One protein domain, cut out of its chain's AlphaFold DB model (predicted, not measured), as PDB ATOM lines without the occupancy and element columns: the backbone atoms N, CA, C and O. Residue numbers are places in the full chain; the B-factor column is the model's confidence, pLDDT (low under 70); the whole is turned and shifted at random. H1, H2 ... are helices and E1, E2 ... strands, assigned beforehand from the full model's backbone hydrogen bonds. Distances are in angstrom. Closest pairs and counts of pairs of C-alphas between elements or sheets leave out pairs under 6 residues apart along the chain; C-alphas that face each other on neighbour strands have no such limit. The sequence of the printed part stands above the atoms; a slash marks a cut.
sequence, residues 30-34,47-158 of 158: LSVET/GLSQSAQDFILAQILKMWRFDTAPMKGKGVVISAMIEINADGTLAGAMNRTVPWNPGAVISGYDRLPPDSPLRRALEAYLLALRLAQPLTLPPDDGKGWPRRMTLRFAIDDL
ATOM      1  N   LEU A  30       7.557   2.488 -16.014       71.44
ATOM      2  CA  LEU A  30       7.482   2.456 -17.471       71.44
ATOM      3  C   LEU A  30       6.161   3.093 -17.887       71.44
ATOM      4  O   LEU A  30       5.096   2.660 -17.448       71.44
ATOM      5  N   SER A  31       6.231   4.119 -18.723       71.75
ATOM      6  CA  SER A  31       5.074   4.894 -19.159       71.75
ATOM      7  C   SER A  31       5.196   5.253 -20.633       71.75
ATOM      8  O   SER A  31       6.294   5.374 -21.179       71.75
ATOM      9  N   VAL A  32       4.042   5.440 -21.268       64.75
ATOM     10  CA  VAL A  32       3.936   5.962 -22.628       64.75
ATOM     11  C   VAL A  32       3.408   7.389 -22.576       64.75
ATOM     12  O   VAL A  32       2.465   7.684 -21.842       64.75
ATOM     13  N   GLU A  33       4.007   8.271 -23.365       70.25
ATOM     14  CA  GLU A  33       3.537   9.641 -23.555       70.25
ATOM     15  C   GLU A  33       3.297   9.879 -25.051       70.25
ATOM     16  O   GLU A  33       4.081   9.443 -25.898       70.25
ATOM     17  N   THR A  34       2.208  10.571 -25.391       46.81
ATOM     18  CA  THR A  34       1.989  11.083 -26.751       46.81
ATOM     19  C   THR A  34       2.891  12.297 -26.955       46.81
ATOM     20  O   THR A  34       3.043  13.104 -26.038       46.81
ATOM     21  N   GLY A  47      21.714  12.440 -10.816       66.38
ATOM     22  CA  GLY A  47      21.458  11.870 -12.134       66.38
ATOM     23  C   GLY A  47      22.720  11.746 -12.985       66.38
ATOM     24  O   GLY A  47      23.657  12.546 -12.883       66.38
ATOM     25  N   LEU A  48      22.734  10.712 -13.822       76.50
ATOM     26  CA  LEU A  48      23.799  10.449 -14.786       76.50
ATOM     27  C   LEU A  48      23.850  11.550 -15.854       76.50
ATOM     28  O   LEU A  48      22.822  12.141 -16.193       76.50
ATOM     29  N   SER A  49      25.045  11.831 -16.381       85.12
ATOM     30  CA  SER A  49      25.204  12.727 -17.533       85.12
ATOM     31  C   SER A  49      24.466  12.173 -18.757       85.12
ATOM     32  O   SER A  49      24.194  10.975 -18.824       85.12
ATOM     33  N   GLN A  50      24.161  13.019 -19.745       84.81
ATOM     34  CA  GLN A  50      23.459  12.574 -20.957       84.81
ATOM     35  C   GLN A  50      24.202  11.428 -21.657       84.81
ATOM     36  O   GLN A  50      23.616  10.383 -21.899       84.81
ATOM     37  N   SER A  51      25.516  11.559 -21.864       86.69
ATOM     38  CA  SER A  51      26.332  10.510 -22.492       86.69
ATOM     39  C   SER A  51      26.310   9.193 -21.713       86.69
ATOM     40  O   SER A  51      26.339   8.118 -22.305       86.69
ATOM     41  N   ALA A  52      26.238   9.260 -20.382       87.81
ATOM     42  CA  ALA A  52      26.112   8.085 -19.531       87.81
ATOM     43  C   ALA A  52      24.716   7.445 -19.625       87.81
ATOM     44  O   ALA A  52      24.607   6.220 -19.632       87.81
ATOM     45  N   GLN A  53      23.657   8.250 -19.734       89.31
ATOM     46  CA  GLN A  53      22.303   7.752 -19.997       89.31
ATOM     47  C   GLN A  53      22.221   7.087 -21.377       89.31
ATOM     48  O   GLN A  53      21.717   5.971 -21.472       89.31
ATOM     49  N   ASP A  54      22.786   7.708 -22.415       88.81
ATOM     50  CA  ASP A  54      22.817   7.169 -23.782       88.81
ATOM     51  C   ASP A  54      23.619   5.862 -23.855       88.81
ATOM     52  O   ASP A  54      23.210   4.909 -24.516       88.81
ATOM     53  N   PHE A  55      24.733   5.774 -23.120       90.94
ATOM     54  CA  PHE A  55      25.527   4.550 -23.006       90.94
ATOM     55  C   PHE A  55      24.729   3.388 -22.400       90.94
ATOM     56  O   PHE A  55      24.819   2.252 -22.874       90.94
ATOM     57  N   ILE A  56      23.925   3.653 -21.366       91.62
ATOM     58  CA  ILE A  56      23.039   2.646 -20.770       91.62
ATOM     59  C   ILE A  56      21.877   2.316 -21.716       91.62
ATOM     60  O   ILE A  56      21.581   1.140 -21.936       91.62
ATOM     61  N   LEU A  57      21.253   3.326 -22.329       91.38
ATOM     62  CA  LEU A  57      20.165   3.141 -23.289       91.38
ATOM     63  C   LEU A  57      20.599   2.253 -24.459       91.38
ATOM     64  O   LEU A  57      19.891   1.312 -24.804       91.38
ATOM     65  N   ALA A  58      21.785   2.488 -25.021       92.06
ATOM     66  CA  ALA A  58      22.326   1.695 -26.119       92.06
ATOM     67  C   ALA A  58      22.507   0.214 -25.745       92.06
ATOM     68  O   ALA A  58      22.276  -0.661 -26.579       92.06
ATOM     69  N   GLN A  59      22.891  -0.094 -24.501       94.44
ATOM     70  CA  GLN A  59      22.978  -1.482 -24.027       94.44
ATOM     71  C   GLN A  59      21.600  -2.152 -23.980       94.44
ATOM     72  O   GLN A  59      21.463  -3.301 -24.393       94.44
ATOM     73  N   ILE A  60      20.574  -1.424 -23.540       92.44
ATOM     74  CA  ILE A  60      19.202  -1.938 -23.459       92.44
ATOM     75  C   ILE A  60      18.610  -2.123 -24.859       92.44
ATOM     76  O   ILE A  60      18.047  -3.176 -25.150       92.44
ATOM     77  N   LEU A  61      18.776  -1.140 -25.750       91.81
ATOM     78  CA  LEU A  61      18.249  -1.199 -27.117       91.81
ATOM     79  C   LEU A  61      18.866  -2.346 -27.931       91.81
ATOM     80  O   LEU A  61      18.157  -2.965 -28.715       91.81
ATOM     81  N   LYS A  62      20.133  -2.716 -27.687       92.50
ATOM     82  CA  LYS A  62      20.750  -3.918 -28.288       92.50
ATOM     83  C   LYS A  62      20.009  -5.215 -27.946       92.50
ATOM     84  O   LYS A  62      20.019  -6.148 -28.743       92.50
ATOM     85  N   MET A  63      19.386  -5.280 -26.770       93.56
ATOM     86  CA  MET A  63      18.625  -6.447 -26.314       93.56
ATOM     87  C   MET A  63      17.150  -6.377 -26.704       93.56
ATOM     88  O   MET A  63      16.422  -7.361 -26.553       93.56
ATOM     89  N   TRP A  64      16.684  -5.227 -27.188       93.12
ATOM     90  CA  TRP A  64      15.276  -5.016 -27.454       93.12
ATOM     91  C   TRP A  64      14.882  -5.536 -28.832       93.12
ATOM     92  O   TRP A  64      15.281  -5.018 -29.870       93.12
ATOM     93  N   ARG A  65      14.083  -6.605 -28.825       88.50
ATOM     94  CA  ARG A  65      13.624  -7.297 -30.031       88.50
ATOM     95  C   ARG A  65      12.133  -7.056 -30.209       88.50
ATOM     96  O   ARG A  65      11.314  -7.813 -29.694       88.50
ATOM     97  N   PHE A  66      11.793  -5.987 -30.914       88.81
ATOM     98  CA  PHE A  66      10.416  -5.646 -31.241       88.81
ATOM     99  C   PHE A  66      10.345  -5.018 -32.635       88.81
ATOM    100  O   PHE A  66      11.151  -4.148 -32.955       88.81
ATOM    101  N   ASP A  67       9.389  -5.452 -33.457       87.19
ATOM    102  CA  ASP A  67       9.129  -4.821 -34.751       87.19
ATOM    103  C   ASP A  67       8.384  -3.500 -34.541       87.19
ATOM    104  O   ASP A  67       7.207  -3.478 -34.180       87.19
ATOM    105  N   THR A  68       9.084  -2.388 -34.747       86.56
ATOM    106  CA  THR A  68       8.556  -1.037 -34.535       86.56
ATOM    107  C   THR A  68       7.715  -0.522 -35.701       86.56
ATOM    108  O   THR A  68       7.001   0.468 -35.519       86.56
ATOM    109  N   ALA A  69       7.722  -1.189 -36.864       86.38
ATOM    110  CA  ALA A  69       6.961  -0.798 -38.052       86.38
ATOM    111  C   ALA A  69       5.477  -0.464 -37.784       86.38
ATOM    112  O   ALA A  69       5.036   0.612 -38.194       86.38
ATOM    113  N   PRO A  70       4.693  -1.274 -37.035       84.88
ATOM    114  CA  PRO A  70       3.292  -0.960 -36.738       84.88
ATOM    115  C   PRO A  70       3.088   0.286 -35.864       84.88
ATOM    116  O   PRO A  70       1.941   0.696 -35.651       84.88
ATOM    117  N   MET A  71       4.150   0.873 -35.310       84.06
ATOM    118  CA  MET A  71       4.094   2.046 -34.436       84.06
ATOM    119  C   MET A  71       4.782   3.291 -35.006       84.06
ATOM    120  O   MET A  71       4.606   4.369 -34.437       84.06
ATOM    121  N   LYS A  72       5.506   3.178 -36.125       84.75
ATOM    122  CA  LYS A  72       6.102   4.332 -36.811       84.75
ATOM    123  C   LYS A  72       5.029   5.344 -37.234       84.75
ATOM    124  O   LYS A  72       3.927   4.975 -37.634       84.75
ATOM    125  N   GLY A  73       5.348   6.631 -37.111       83.31
ATOM    126  CA  GLY A  73       4.473   7.759 -37.431       83.31
ATOM    127  C   GLY A  73       3.378   8.037 -36.397       83.31
ATOM    128  O   GLY A  73       2.596   8.967 -36.581       83.31
ATOM    129  N   LYS A  74       3.302   7.261 -35.304       84.88
ATOM    130  CA  LYS A  74       2.282   7.432 -34.253       84.88
ATOM    131  C   LYS A  74       2.731   8.342 -33.106       84.88
ATOM    132  O   LYS A  74       1.949   8.561 -32.183       84.88
ATOM    133  N   GLY A  75       3.967   8.855 -33.131       84.31
ATOM    134  CA  GLY A  75       4.483   9.763 -32.102       84.31
ATOM    135  C   GLY A  75       4.547   9.123 -30.713       84.31
ATOM    136  O   GLY A  75       4.280   9.791 -29.710       84.31
ATOM    137  N   VAL A  76       4.838   7.819 -30.661       86.12
ATOM    138  CA  VAL A  76       4.905   7.036 -29.420       86.12
ATOM    139  C   VAL A  76       6.252   7.269 -28.754       86.12
ATOM    140  O   VAL A  76       7.300   6.987 -29.341       86.12
ATOM    141  N   VAL A  77       6.221   7.734 -27.508       87.31
ATOM    142  CA  VAL A  77       7.413   7.882 -26.672       87.31
ATOM    143  C   VAL A  77       7.336   6.921 -25.501       87.31
ATOM    144  O   VAL A  77       6.360   6.931 -24.750       87.31
ATOM    145  N   ILE A  78       8.383   6.117 -25.332       87.44
ATOM    146  CA  ILE A  78       8.561   5.253 -24.167       87.44
ATOM    147  C   ILE A  78       9.461   5.986 -23.176       87.44
ATOM    148  O   ILE A  78      10.518   6.499 -23.547       87.44
ATOM    149  N   SER A  79       9.032   6.033 -21.916       86.44
ATOM    150  CA  SER A  79       9.778   6.616 -20.804       86.44
ATOM    151  C   SER A  79       9.857   5.623 -19.643       86.44
ATOM    152  O   SER A  79       8.869   4.964 -19.322       86.44
ATOM    153  N   ALA A  80      11.025   5.505 -19.019       85.19
ATOM    154  CA  ALA A  80      11.297   4.600 -17.912       85.19
ATOM    155  C   ALA A  80      12.092   5.321 -16.824       85.19
ATOM    156  O   ALA A  80      13.216   5.754 -17.070       85.19
ATOM    157  N   MET A  81      11.561   5.409 -15.607       88.56
ATOM    158  CA  MET A  81      12.377   5.778 -14.447       88.56
ATOM    159  C   MET A  81      13.033   4.516 -13.888       88.56
ATOM    160  O   MET A  81      12.324   3.628 -13.419       88.56
ATOM    161  N   ILE A  82      14.362   4.443 -13.914       89.12
ATOM    162  CA  ILE A  82      15.117   3.286 -13.425       89.12
ATOM    163  C   ILE A  82      16.127   3.698 -12.362       89.12
ATOM    164  O   ILE A  82      16.627   4.824 -12.356       89.12
ATOM    165  N   GLU A  83      16.448   2.768 -11.473       90.81
ATOM    166  CA  GLU A  83      17.516   2.905 -10.490       90.81
ATOM    167  C   GLU A  83      18.497   1.748 -10.672       90.81
ATOM    168  O   GLU A  83      18.082   0.594 -10.774       90.81
ATOM    169  N   ILE A  84      19.782   2.077 -10.781       91.25
ATOM    170  CA  ILE A  84      20.863   1.144 -11.093       91.25
ATOM    171  C   ILE A  84      21.774   1.044  -9.875       91.25
ATOM    172  O   ILE A  84      22.213   2.063  -9.338       91.25
ATOM    173  N   ASN A  85      22.055  -0.181  -9.459       92.06
ATOM    174  CA  ASN A  85      22.940  -0.509  -8.351       92.06
ATOM    175  C   ASN A  85      24.416  -0.510  -8.784       92.06
ATOM    176  O   ASN A  85      24.738  -0.532  -9.971       92.06
ATOM    177  N   ALA A  86      25.324  -0.544  -7.806       90.31
ATOM    178  CA  ALA A  86      26.773  -0.586  -8.041       90.31
ATOM    179  C   ALA A  86      27.248  -1.843  -8.799       90.31
ATOM    180  O   ALA A  86      28.336  -1.848  -9.364       90.31
ATOM    181  N   ASP A  87      26.442  -2.907  -8.807       90.12
ATOM    182  CA  ASP A  87      26.714  -4.170  -9.501       90.12
ATOM    183  C   ASP A  87      26.131  -4.217 -10.930       90.12
ATOM    184  O   ASP A  87      26.182  -5.257 -11.587       90.12
ATOM    185  N   GLY A  88      25.542  -3.115 -11.410       91.31
ATOM    186  CA  GLY A  88      24.899  -3.045 -12.724       91.31
ATOM    187  C   GLY A  88      23.496  -3.650 -12.778       91.31
ATOM    188  O   GLY A  88      22.882  -3.670 -13.847       91.31
ATOM    189  N   THR A  89      22.950  -4.142 -11.664       94.12
ATOM    190  CA  THR A  89      21.553  -4.586 -11.606       94.12
ATOM    191  C   THR A  89      20.602  -3.408 -11.441       94.12
ATOM    192  O   THR A  89      20.960  -2.355 -10.913       94.12
ATOM    193  N   LEU A  90      19.363  -3.580 -11.893       92.62
ATOM    194  CA  LEU A  90      18.294  -2.621 -11.638       92.62
ATOM    195  C   LEU A  90      17.678  -2.885 -10.263       92.62
ATOM    196  O   LEU A  90      17.614  -4.030  -9.815       92.62
ATOM    197  N   ALA A  91      17.199  -1.846  -9.591       89.81
ATOM    198  CA  ALA A  91      16.512  -1.976  -8.312       89.81
ATOM    199  C   ALA A  91      15.021  -2.345  -8.475       89.81
ATOM    200  O   ALA A  91      14.424  -2.239  -9.551       89.81
ATOM    201  N   GLY A  92      14.402  -2.763  -7.366       87.75
ATOM    202  CA  GLY A  92      12.957  -2.989  -7.270       87.75
ATOM    203  C   GLY A  92      12.425  -4.066  -8.221       87.75
ATOM    204  O   GLY A  92      13.076  -5.077  -8.473       87.75
ATOM    205  N   ALA A  93      11.222  -3.841  -8.759       86.31
ATOM    206  CA  ALA A  93      10.520  -4.791  -9.627       86.31
ATOM    207  C   ALA A  93      11.184  -5.008 -11.005       86.31
ATOM    208  O   ALA A  93      10.841  -5.955 -11.708       86.31
ATOM    209  N   MET A  94      12.152  -4.164 -11.382       88.75
ATOM    210  CA  MET A  94      12.946  -4.326 -12.606       88.75
ATOM    211  C   MET A  94      14.187  -5.210 -12.410       88.75
ATOM    212  O   MET A  94      14.866  -5.539 -13.387       88.75
ATOM    213  N   ASN A  95      14.510  -5.602 -11.173       90.56
ATOM    214  CA  ASN A  95      15.663  -6.451 -10.901       90.56
ATOM    215  C   ASN A  95      15.496  -7.838 -11.543       90.56
ATOM    216  O   ASN A  95      14.447  -8.476 -11.432       90.56
ATOM    217  N   ARG A  96      16.562  -8.358 -12.163       89.44
ATOM    218  CA  ARG A  96      16.539  -9.672 -12.831       89.44
ATOM    219  C   ARG A  96      16.223 -10.870 -11.927       89.44
ATOM    220  O   ARG A  96      15.870 -11.925 -12.448       89.44
ATOM    221  N   THR A  97      16.377 -10.736 -10.612       89.56
ATOM    222  CA  THR A  97      16.113 -11.801  -9.626       89.56
ATOM    223  C   THR A  97      14.655 -11.852  -9.168       89.56
ATOM    224  O   THR A  97      14.194 -12.888  -8.701       89.56
ATOM    225  N   VAL A  98      13.902 -10.762  -9.343       90.12
ATOM    226  CA  VAL A  98      12.492 -10.667  -8.939       90.12
ATOM    227  C   VAL A  98      11.613 -11.394  -9.961       90.12
ATOM    228  O   VAL A  98      11.903 -11.297 -11.151       90.12
ATOM    229  N   PRO A  99      10.541 -12.113  -9.582       91.62
ATOM    230  CA  PRO A  99       9.647 -12.761 -10.545       91.62
ATOM    231  C   PRO A  99       9.138 -11.813 -11.640       91.62
ATOM    232  O   PRO A  99       8.949 -10.618 -11.413       91.62
ATOM    233  N   TRP A 100       8.932 -12.338 -12.848       89.38
ATOM    234  CA  TRP A 100       8.442 -11.547 -13.977       89.38
ATOM    235  C   TRP A 100       7.011 -11.054 -13.716       89.38
ATOM    236  O   TRP A 100       6.071 -11.847 -13.707       89.38
ATOM    237  N   ASN A 101       6.849  -9.744 -13.509       89.50
ATOM    238  CA  ASN A 101       5.550  -9.102 -13.311       89.50
ATOM    239  C   ASN A 101       5.509  -7.728 -14.010       89.50
ATOM    240  O   ASN A 101       5.870  -6.719 -13.401       89.50
ATOM    241  N   PRO A 102       5.058  -7.662 -15.277       88.81
ATOM    242  CA  PRO A 102       4.980  -6.405 -16.017       88.81
ATOM    243  C   PRO A 102       4.043  -5.373 -15.379       88.81
ATOM    244  O   PRO A 102       4.337  -4.182 -15.430       88.81
ATOM    245  N   GLY A 103       2.965  -5.811 -14.720       88.69
ATOM    246  CA  GLY A 103       2.008  -4.921 -14.051       88.69
ATOM    247  C   GLY A 103       2.582  -4.190 -12.835       88.69
ATOM    248  O   GLY A 103       2.094  -3.127 -12.469       88.69
ATOM    249  N   ALA A 104       3.663  -4.704 -12.239       86.38
ATOM    250  CA  ALA A 104       4.373  -4.022 -11.157       86.38
ATOM    251  C   ALA A 104       5.289  -2.882 -11.641       86.38
ATOM    252  O   ALA A 104       5.819  -2.140 -10.816       86.38
ATOM    253  N   VAL A 105       5.509  -2.762 -12.956       87.12
ATOM    254  CA  VAL A 105       6.496  -1.845 -13.550       87.12
ATOM    255  C   VAL A 105       5.867  -0.905 -14.580       87.12
ATOM    256  O   VAL A 105       6.211   0.273 -14.661       87.12
ATOM    257  N   ILE A 106       4.951  -1.420 -15.398       87.69
ATOM    258  CA  ILE A 106       4.309  -0.673 -16.477       87.69
ATOM    259  C   ILE A 106       3.062   0.019 -15.932       87.69
ATOM    260  O   ILE A 106       2.081  -0.614 -15.537       87.69
ATOM    261  N   SER A 107       3.082   1.347 -15.951       85.19
ATOM    262  CA  SER A 107       1.961   2.173 -15.520       85.19
ATOM    263  C   SER A 107       0.742   1.918 -16.405       85.19
ATOM    264  O   SER A 107       0.799   2.076 -17.623       85.19
ATOM    265  N   GLY A 108      -0.384   1.546 -15.792       84.94
ATOM    266  CA  GLY A 108      -1.631   1.294 -16.518       84.94
ATOM    267  C   GLY A 108      -1.624   0.019 -17.366       84.94
ATOM    268  O   GLY A 108      -2.474  -0.105 -18.245       84.94
ATOM    269  N   TYR A 109      -0.711  -0.921 -17.103       88.19
ATOM    270  CA  TYR A 109      -0.585  -2.189 -17.827       88.19
ATOM    271  C   TYR A 109      -1.910  -2.941 -18.001       88.19
ATOM    272  O   TYR A 109      -2.246  -3.337 -19.114       88.19
ATOM    273  N   ASP A 110      -2.710  -3.062 -16.937       88.00
ATOM    274  CA  ASP A 110      -3.994  -3.778 -16.970       88.00
ATOM    275  C   ASP A 110      -5.042  -3.120 -17.880       88.00
ATOM    276  O   ASP A 110      -6.019  -3.754 -18.274       88.00
ATOM    277  N   ARG A 111      -4.848  -1.843 -18.233       88.81
ATOM    278  CA  ARG A 111      -5.728  -1.099 -19.146       88.81
ATOM    279  C   ARG A 111      -5.320  -1.256 -20.609       88.81
ATOM    280  O   ARG A 111      -6.064  -0.829 -21.490       88.81
ATOM    281  N   LEU A 112      -4.147  -1.828 -20.884       87.19
ATOM    282  CA  LEU A 112      -3.673  -2.045 -22.244       87.19
ATOM    283  C   LEU A 112      -4.279  -3.337 -22.816       87.19
ATOM    284  O   LEU A 112      -4.155  -4.398 -22.190       87.19
ATOM    285  N   PRO A 113      -4.867  -3.297 -24.030       91.00
ATOM    286  CA  PRO A 113      -5.382  -4.500 -24.671       91.00
ATOM    287  C   PRO A 113      -4.278  -5.566 -24.796       91.00
ATOM    288  O   PRO A 113      -3.166  -5.209 -25.211       91.00
ATOM    289  N   PRO A 114      -4.555  -6.848 -24.473       86.94
ATOM    290  CA  PRO A 114      -3.571  -7.936 -24.521       86.94
ATOM    291  C   PRO A 114      -2.831  -8.044 -25.858       86.94
ATOM    292  O   PRO A 114      -1.620  -8.238 -25.889       86.94
ATOM    293  N   ASP A 115      -3.542  -7.817 -26.961       86.56
ATOM    294  CA  ASP A 115      -2.993  -7.908 -28.315       86.56
ATOM    295  C   ASP A 115      -2.508  -6.572 -28.889       86.56
ATOM    296  O   ASP A 115      -2.154  -6.490 -30.065       86.56
ATOM    297  N   SER A 116      -2.470  -5.506 -28.083       89.50
ATOM    298  CA  SER A 116      -2.011  -4.208 -28.576       89.50
ATOM    299  C   SER A 116      -0.503  -4.225 -28.880       89.50
ATOM    300  O   SER A 116       0.293  -4.666 -28.042       89.50
ATOM    301  N   PRO A 117      -0.067  -3.676 -30.036       88.19
ATOM    302  CA  PRO A 117       1.355  -3.530 -30.353       88.19
ATOM    303  C   PRO A 117       2.120  -2.762 -29.272       88.19
ATOM    304  O   PRO A 117       3.256  -3.098 -28.963       88.19
ATOM    305  N   LEU A 118       1.467  -1.778 -28.646       88.31
ATOM    306  CA  LEU A 118       2.040  -0.993 -27.559       88.31
ATOM    307  C   LEU A 118       2.349  -1.845 -26.321       88.31
ATOM    308  O   LEU A 118       3.441  -1.737 -25.767       88.31
ATOM    309  N   ARG A 119       1.418  -2.707 -25.893       90.81
ATOM    310  CA  ARG A 119       1.648  -3.608 -24.758       90.81
ATOM    311  C   ARG A 119       2.817  -4.544 -25.035       90.81
ATOM    312  O   ARG A 119       3.733  -4.621 -24.221       90.81
ATOM    313  N   ARG A 120       2.830  -5.171 -26.215       91.31
ATOM    314  CA  ARG A 120       3.928  -6.052 -26.636       91.31
ATOM    315  C   ARG A 120       5.266  -5.311 -26.708       91.31
ATOM    316  O   ARG A 120       6.284  -5.871 -26.316       91.31
ATOM    317  N   ALA A 121       5.276  -4.049 -27.141       91.25
ATOM    318  CA  ALA A 121       6.480  -3.222 -27.170       91.25
ATOM    319  C   ALA A 121       7.024  -2.927 -25.766       91.25
ATOM    320  O   ALA A 121       8.225  -3.070 -25.536       91.25
ATOM    321  N   LEU A 122       6.148  -2.555 -24.824       92.06
ATOM    322  CA  LEU A 122       6.516  -2.284 -23.431       92.06
ATOM    323  C   LEU A 122       6.994  -3.551 -22.711       92.06
ATOM    324  O   LEU A 122       7.996  -3.506 -22.004       92.06
ATOM    325  N   GLU A 123       6.326  -4.687 -22.922       93.12
ATOM    326  CA  GLU A 123       6.756  -5.990 -22.401       93.12
ATOM    327  C   GLU A 123       8.113  -6.406 -22.980       93.12
ATOM    328  O   GLU A 123       9.007  -6.803 -22.232       93.12
ATOM    329  N   ALA A 124       8.310  -6.252 -24.295       93.19
ATOM    330  CA  ALA A 124       9.592  -6.517 -24.940       93.19
ATOM    331  C   ALA A 124      10.696  -5.590 -24.406       93.19
ATOM    332  O   ALA A 124      11.832  -6.028 -24.227       93.19
ATOM    333  N   TYR A 125      10.379  -4.326 -24.119       93.00
ATOM    334  CA  TYR A 125      11.340  -3.374 -23.561       93.00
ATOM    335  C   TYR A 125      11.690  -3.704 -22.105       93.00
ATOM    336  O   TYR A 125      12.862  -3.700 -21.733       93.00
ATOM    337  N   LEU A 126      10.703  -4.085 -21.290       93.06
ATOM    338  CA  LEU A 126      10.938  -4.599 -19.940       93.06
ATOM    339  C   LEU A 126      11.803  -5.867 -19.964       93.06
ATOM    340  O   LEU A 126      12.677  -6.048 -19.116       93.06
ATOM    341  N   LEU A 127      11.597  -6.734 -20.956       93.44
ATOM    342  CA  LEU A 127      12.413  -7.927 -21.137       93.44
ATOM    343  C   LEU A 127      13.850  -7.543 -21.495       93.44
ATOM    344  O   LEU A 127      14.784  -8.084 -20.911       93.44
ATOM    345  N   ALA A 128      14.037  -6.565 -22.382       94.38
ATOM    346  CA  ALA A 128      15.351  -6.038 -22.734       94.38
ATOM    347  C   ALA A 128      16.088  -5.458 -21.516       94.38
ATOM    348  O   ALA A 128      17.248  -5.796 -21.290       94.38
ATOM    349  N   LEU A 129      15.398  -4.672 -20.678       93.31
ATOM    350  CA  LEU A 129      15.925  -4.165 -19.402       93.31
ATOM    351  C   LEU A 129      16.394  -5.296 -18.481       93.31
ATOM    352  O   LEU A 129      17.392  -5.160 -17.774       93.31
ATOM    353  N   ARG A 130      15.676  -6.420 -18.471       93.00
ATOM    354  CA  ARG A 130      16.026  -7.587 -17.660       93.00
ATOM    355  C   ARG A 130      17.227  -8.348 -18.219       93.00
ATOM    356  O   ARG A 130      18.110  -8.724 -17.455       93.00
ATOM    357  N   LEU A 131      17.261  -8.560 -19.533       93.75
ATOM    358  CA  LEU A 131      18.327  -9.290 -20.224       93.75
ATOM    359  C   LEU A 131      19.640  -8.505 -20.292       93.75
ATOM    360  O   LEU A 131      20.705  -9.110 -20.322       93.75
ATOM    361  N   ALA A 132      19.574  -7.174 -20.288       94.69
ATOM    362  CA  ALA A 132      20.750  -6.313 -20.271       94.69
ATOM    363  C   ALA A 132      21.473  -6.293 -18.909       94.69
ATOM    364  O   ALA A 132      22.549  -5.713 -18.813       94.69
ATOM    365  N   GLN A 133      20.908  -6.897 -17.853       94.06
ATOM    366  CA  GLN A 133      21.524  -6.927 -16.525       94.06
ATOM    367  C   GLN A 133      22.513  -8.103 -16.351       94.06
ATOM    368  O   GLN A 133      22.135  -9.262 -16.566       94.06
ATOM    369  N   PRO A 134      23.723  -7.860 -15.812       95.31
ATOM    370  CA  PRO A 134      24.193  -6.580 -15.281       95.31
ATOM    371  C   PRO A 134      24.621  -5.614 -16.393       95.31
ATOM    372  O   PRO A 134      25.301  -5.998 -17.341       95.31
ATOM    373  N   LEU A 135      24.233  -4.349 -16.245       93.06
ATOM    374  CA  LEU A 135      24.630  -3.272 -17.142       93.06
ATOM    375  C   LEU A 135      26.101  -2.925 -16.917       93.06
ATOM    376  O   LEU A 135      26.556  -2.823 -15.777       93.06
ATOM    377  N   THR A 136      26.829  -2.652 -18.000       93.25
ATOM    378  CA  THR A 136      28.143  -2.012 -17.886       93.25
ATOM    379  C   THR A 136      27.929  -0.585 -17.409       93.25
ATOM    380  O   THR A 136      27.228   0.192 -18.064       93.25
ATOM    381  N   LEU A 137      28.518  -0.242 -16.266       89.69
ATOM    382  CA  LEU A 137      28.385   1.086 -15.686       89.69
ATOM    383  C   LEU A 137      29.323   2.080 -16.396       89.69
ATOM    384  O   LEU A 137      30.466   1.731 -16.697       89.69
ATOM    385  N   PRO A 138      28.866   3.313 -16.677       86.25
ATOM    386  CA  PRO A 138      29.735   4.375 -17.172       86.25
ATOM    387  C   PRO A 138      30.786   4.746 -16.109       86.25
ATOM    388  O   PRO A 138      30.568   4.468 -14.925       86.25
ATOM    389  N   PRO A 139      31.904   5.389 -16.504       82.31
ATOM    390  CA  PRO A 139      32.926   5.837 -15.563       82.31
ATOM    391  C   PRO A 139      32.315   6.625 -14.403       82.31
ATOM    392  O   PRO A 139      31.444   7.475 -14.619       82.31
ATOM    393  N   ASP A 140      32.754   6.330 -13.179       75.88
ATOM    394  CA  ASP A 140      32.237   7.012 -11.996       75.88
ATOM    395  C   ASP A 140      32.631   8.495 -12.041       75.88
ATOM    396  O   ASP A 140      33.807   8.843 -12.129       75.88
ATOM    397  N   ASP A 141      31.634   9.374 -11.983       78.00
ATOM    398  CA  ASP A 141      31.822  10.828 -11.901       78.00
ATOM    399  C   ASP A 141      31.975  11.317 -10.442       78.00
ATOM    400  O   ASP A 141      31.845  12.511 -10.170       78.00
ATOM    401  N   GLY A 142      32.215  10.397  -9.497       77.06
ATOM    402  CA  GLY A 142      32.458  10.674  -8.078       77.06
ATOM    403  C   GLY A 142      31.196  10.789  -7.219       77.06
ATOM    404  O   GLY A 142      31.290  11.109  -6.036       77.06
ATOM    405  N   LYS A 143      30.006  10.540  -7.783       80.00
ATOM    406  CA  LYS A 143      28.721  10.608  -7.055       80.00
ATOM    407  C   LYS A 143      28.281   9.278  -6.434       80.00
ATOM    408  O   LYS A 143      27.287   9.264  -5.711       80.00
ATOM    409  N   GLY A 144      28.997   8.181  -6.697       79.06
ATOM    410  CA  GLY A 144      28.684   6.858  -6.151       79.06
ATOM    411  C   GLY A 144      27.406   6.222  -6.716       79.06
ATOM    412  O   GLY A 144      26.770   6.753  -7.626       79.06
ATOM    413  N   TRP A 145      27.049   5.051  -6.188       84.12
ATOM    414  CA  TRP A 145      25.885   4.240  -6.578       84.12
ATOM    415  C   TRP A 145      25.047   3.901  -5.329       84.12
ATOM    416  O   TRP A 145      25.621   3.840  -4.241       84.12
ATOM    417  N   PRO A 146      23.727   3.645  -5.438       88.19
ATOM    418  CA  PRO A 146      22.912   3.538  -6.651       88.19
ATOM    419  C   PRO A 146      22.574   4.888  -7.294       88.19
ATOM    420  O   PRO A 146      22.630   5.936  -6.651       88.19
ATOM    421  N   ARG A 147      22.195   4.863  -8.576       87.25
ATOM    422  CA  ARG A 147      21.809   6.064  -9.331       87.25
ATOM    423  C   ARG A 147      20.476   5.905 -10.020       87.25
ATOM    424  O   ARG A 147      20.191   4.871 -10.614       87.25
ATOM    425  N   ARG A 148      19.703   6.987 -10.012       86.94
ATOM    426  CA  ARG A 148      18.419   7.072 -10.699       86.94
ATOM    427  C   ARG A 148      18.553   7.835 -12.010       86.94
ATOM    428  O   ARG A 148      19.228   8.863 -12.065       86.94
ATOM    429  N   MET A 149      17.879   7.357 -13.048       87.00
ATOM    430  CA  MET A 149      17.784   8.048 -14.330       87.00
ATOM    431  C   MET A 149      16.419   7.843 -14.982       87.00
ATOM    432  O   MET A 149      15.693   6.905 -14.651       87.00
ATOM    433  N   THR A 150      16.107   8.702 -15.946       87.12
ATOM    434  CA  THR A 150      14.943   8.553 -16.817       87.12
ATOM    435  C   THR A 150      15.422   8.218 -18.220       87.12
ATOM    436  O   THR A 150      16.040   9.051 -18.873       87.12
ATOM    437  N   LEU A 151      15.141   7.005 -18.686       86.88
ATOM    438  CA  LEU A 151      15.357   6.618 -20.074       86.88
ATOM    439  C   LEU A 151      14.142   7.033 -20.886       86.88
ATOM    440  O   LEU A 151      13.023   6.688 -20.521       86.88
ATOM    441  N   ARG A 152      14.349   7.760 -21.980       87.44
ATOM    442  CA  ARG A 152      13.259   8.225 -22.836       87.44
ATOM    443  C   ARG A 152      13.681   8.176 -24.292       87.44
ATOM    444  O   ARG A 152      14.706   8.749 -24.641       87.44
ATOM    445  N   PHE A 153      12.877   7.540 -25.134       86.31
ATOM    446  CA  PHE A 153      13.109   7.496 -26.578       86.31
ATOM    447  C   PHE A 153      11.782   7.452 -27.335       86.31
ATOM    448  O   PHE A 153      10.787   6.907 -26.846       86.31
ATOM    449  N   ALA A 154      11.755   8.055 -28.523       88.88
ATOM    450  CA  ALA A 154      10.630   7.916 -29.434       88.88
ATOM    451  C   ALA A 154      10.822   6.669 -30.301       88.88
ATOM    452  O   ALA A 154      11.929   6.378 -30.743       88.88
ATOM    453  N   ILE A 155       9.734   5.952 -30.587       86.56
ATOM    454  CA  ILE A 155       9.767   4.822 -31.528       86.56
ATOM    455  C   ILE A 155      10.211   5.277 -32.926       86.56
ATOM    456  O   ILE A 155      10.834   4.528 -33.679       86.56
ATOM    457  N   ASP A 156       9.902   6.523 -33.270       85.00
ATOM    458  CA  ASP A 156      10.247   7.132 -34.549       85.00
ATOM    459  C   ASP A 156      11.760   7.320 -34.746       85.00
ATOM    460  O   ASP A 156      12.206   7.270 -35.890       85.00
ATOM    461  N   ASP A 157      12.546   7.387 -33.664       84.88
ATOM    462  CA  ASP A 157      14.003   7.600 -33.702       84.88
ATOM    463  C   ASP A 157      14.824   6.300 -33.867       84.88
ATOM    464  O   ASP A 157      16.054   6.348 -33.909       84.88
ATOM    465  N   LEU A 158      14.156   5.141 -33.926       81.06
ATOM    466  CA  LEU A 158      14.771   3.803 -34.002       81.06
ATOM    467  C   LEU A 158      14.991   3.279 -35.420       81.06
ATOM    468  O   LEU A 158      14.127   3.558 -36.287       81.06
TER     469      LEU A 158
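Overview. This is residues 30 to 34 and 47 to 158 of the 158 residues of a protein of Magnetospirillum fulvum MGU-K5 (UniProt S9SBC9). A small sheet of three strands forms a wall, with helices H1 and H2 over one face and the other face bare; H2 covers E1 and E2, H1 packs on E3, and the end of H1 meets H2 at a wide angle. The long link of residues 85 to 116 loops past H2 on the side away from H1. The 117 printed residues include two named helices and three named strands, along the chain E1 H1 E2 H2 E3, the sheet being E1 - E2 - E3, all antiparallel. The class is mixed, helices and strands, with under half of the residues in named elements; the whole is compact, with a radius of gyration of the C-alphas of 14.1 A and spans of 43 by 30 by 21 A.

Arrangement. E1, residues 30 to 34, is an edge strand, antiparallel to the inner strand E2, residues 76 to 84, with N 31 and O 79 at 2.8 A. E2 is antiparallel to the other edge strand, E3, residues 147 to 154, with N 80 and O 151 at 2.8 A. H1, residues 50 to 63, is on the sheet; its closest C-alphas to E3 are those of Leu 57 and Leu 151, 6.7 A. H2, residues 117 to 131, is on the sheet at a height of 10.5 A, over E1 and E2, and runs along the strands, at 23 degrees to E2 on the local plane. The two helices, on one face, make two layers with the sheet. H1, with residues 60 to 63 alone, touches H2, about perpendicular at 77 degrees; the closest C-alphas are those of Met 63 and Ala 128, 4.9 A. Every O i to N i+4 pair is within hydrogen-bond range in H2, and 9 of 10 in H1.

Along the chain. E1 begins at C-alpha 30 (7.482, 2.456, -17.471). H1 measures 20.3 A, E2 25.0 A, H2 20.6 A and E3 23.1 A; E1 measures 13.8 A. E3 ends at C-alpha 154 (10.630, 7.916, -29.434).

Size, cuts and confidence. The C-alphas farthest apart, those of Asp 115 and Gly 142, are 44.9 A apart. Residues 35 to 46 are not printed, and C-alphas 34 and 47 are 24.4 A apart across this cut, which the link E1 to H1 crosses. The links H1 to E2, E2 to H2 and H2 to E3 are long. Mean pLDDT of the printed part is 87.2; residues 32, 34 and 47 are under 70.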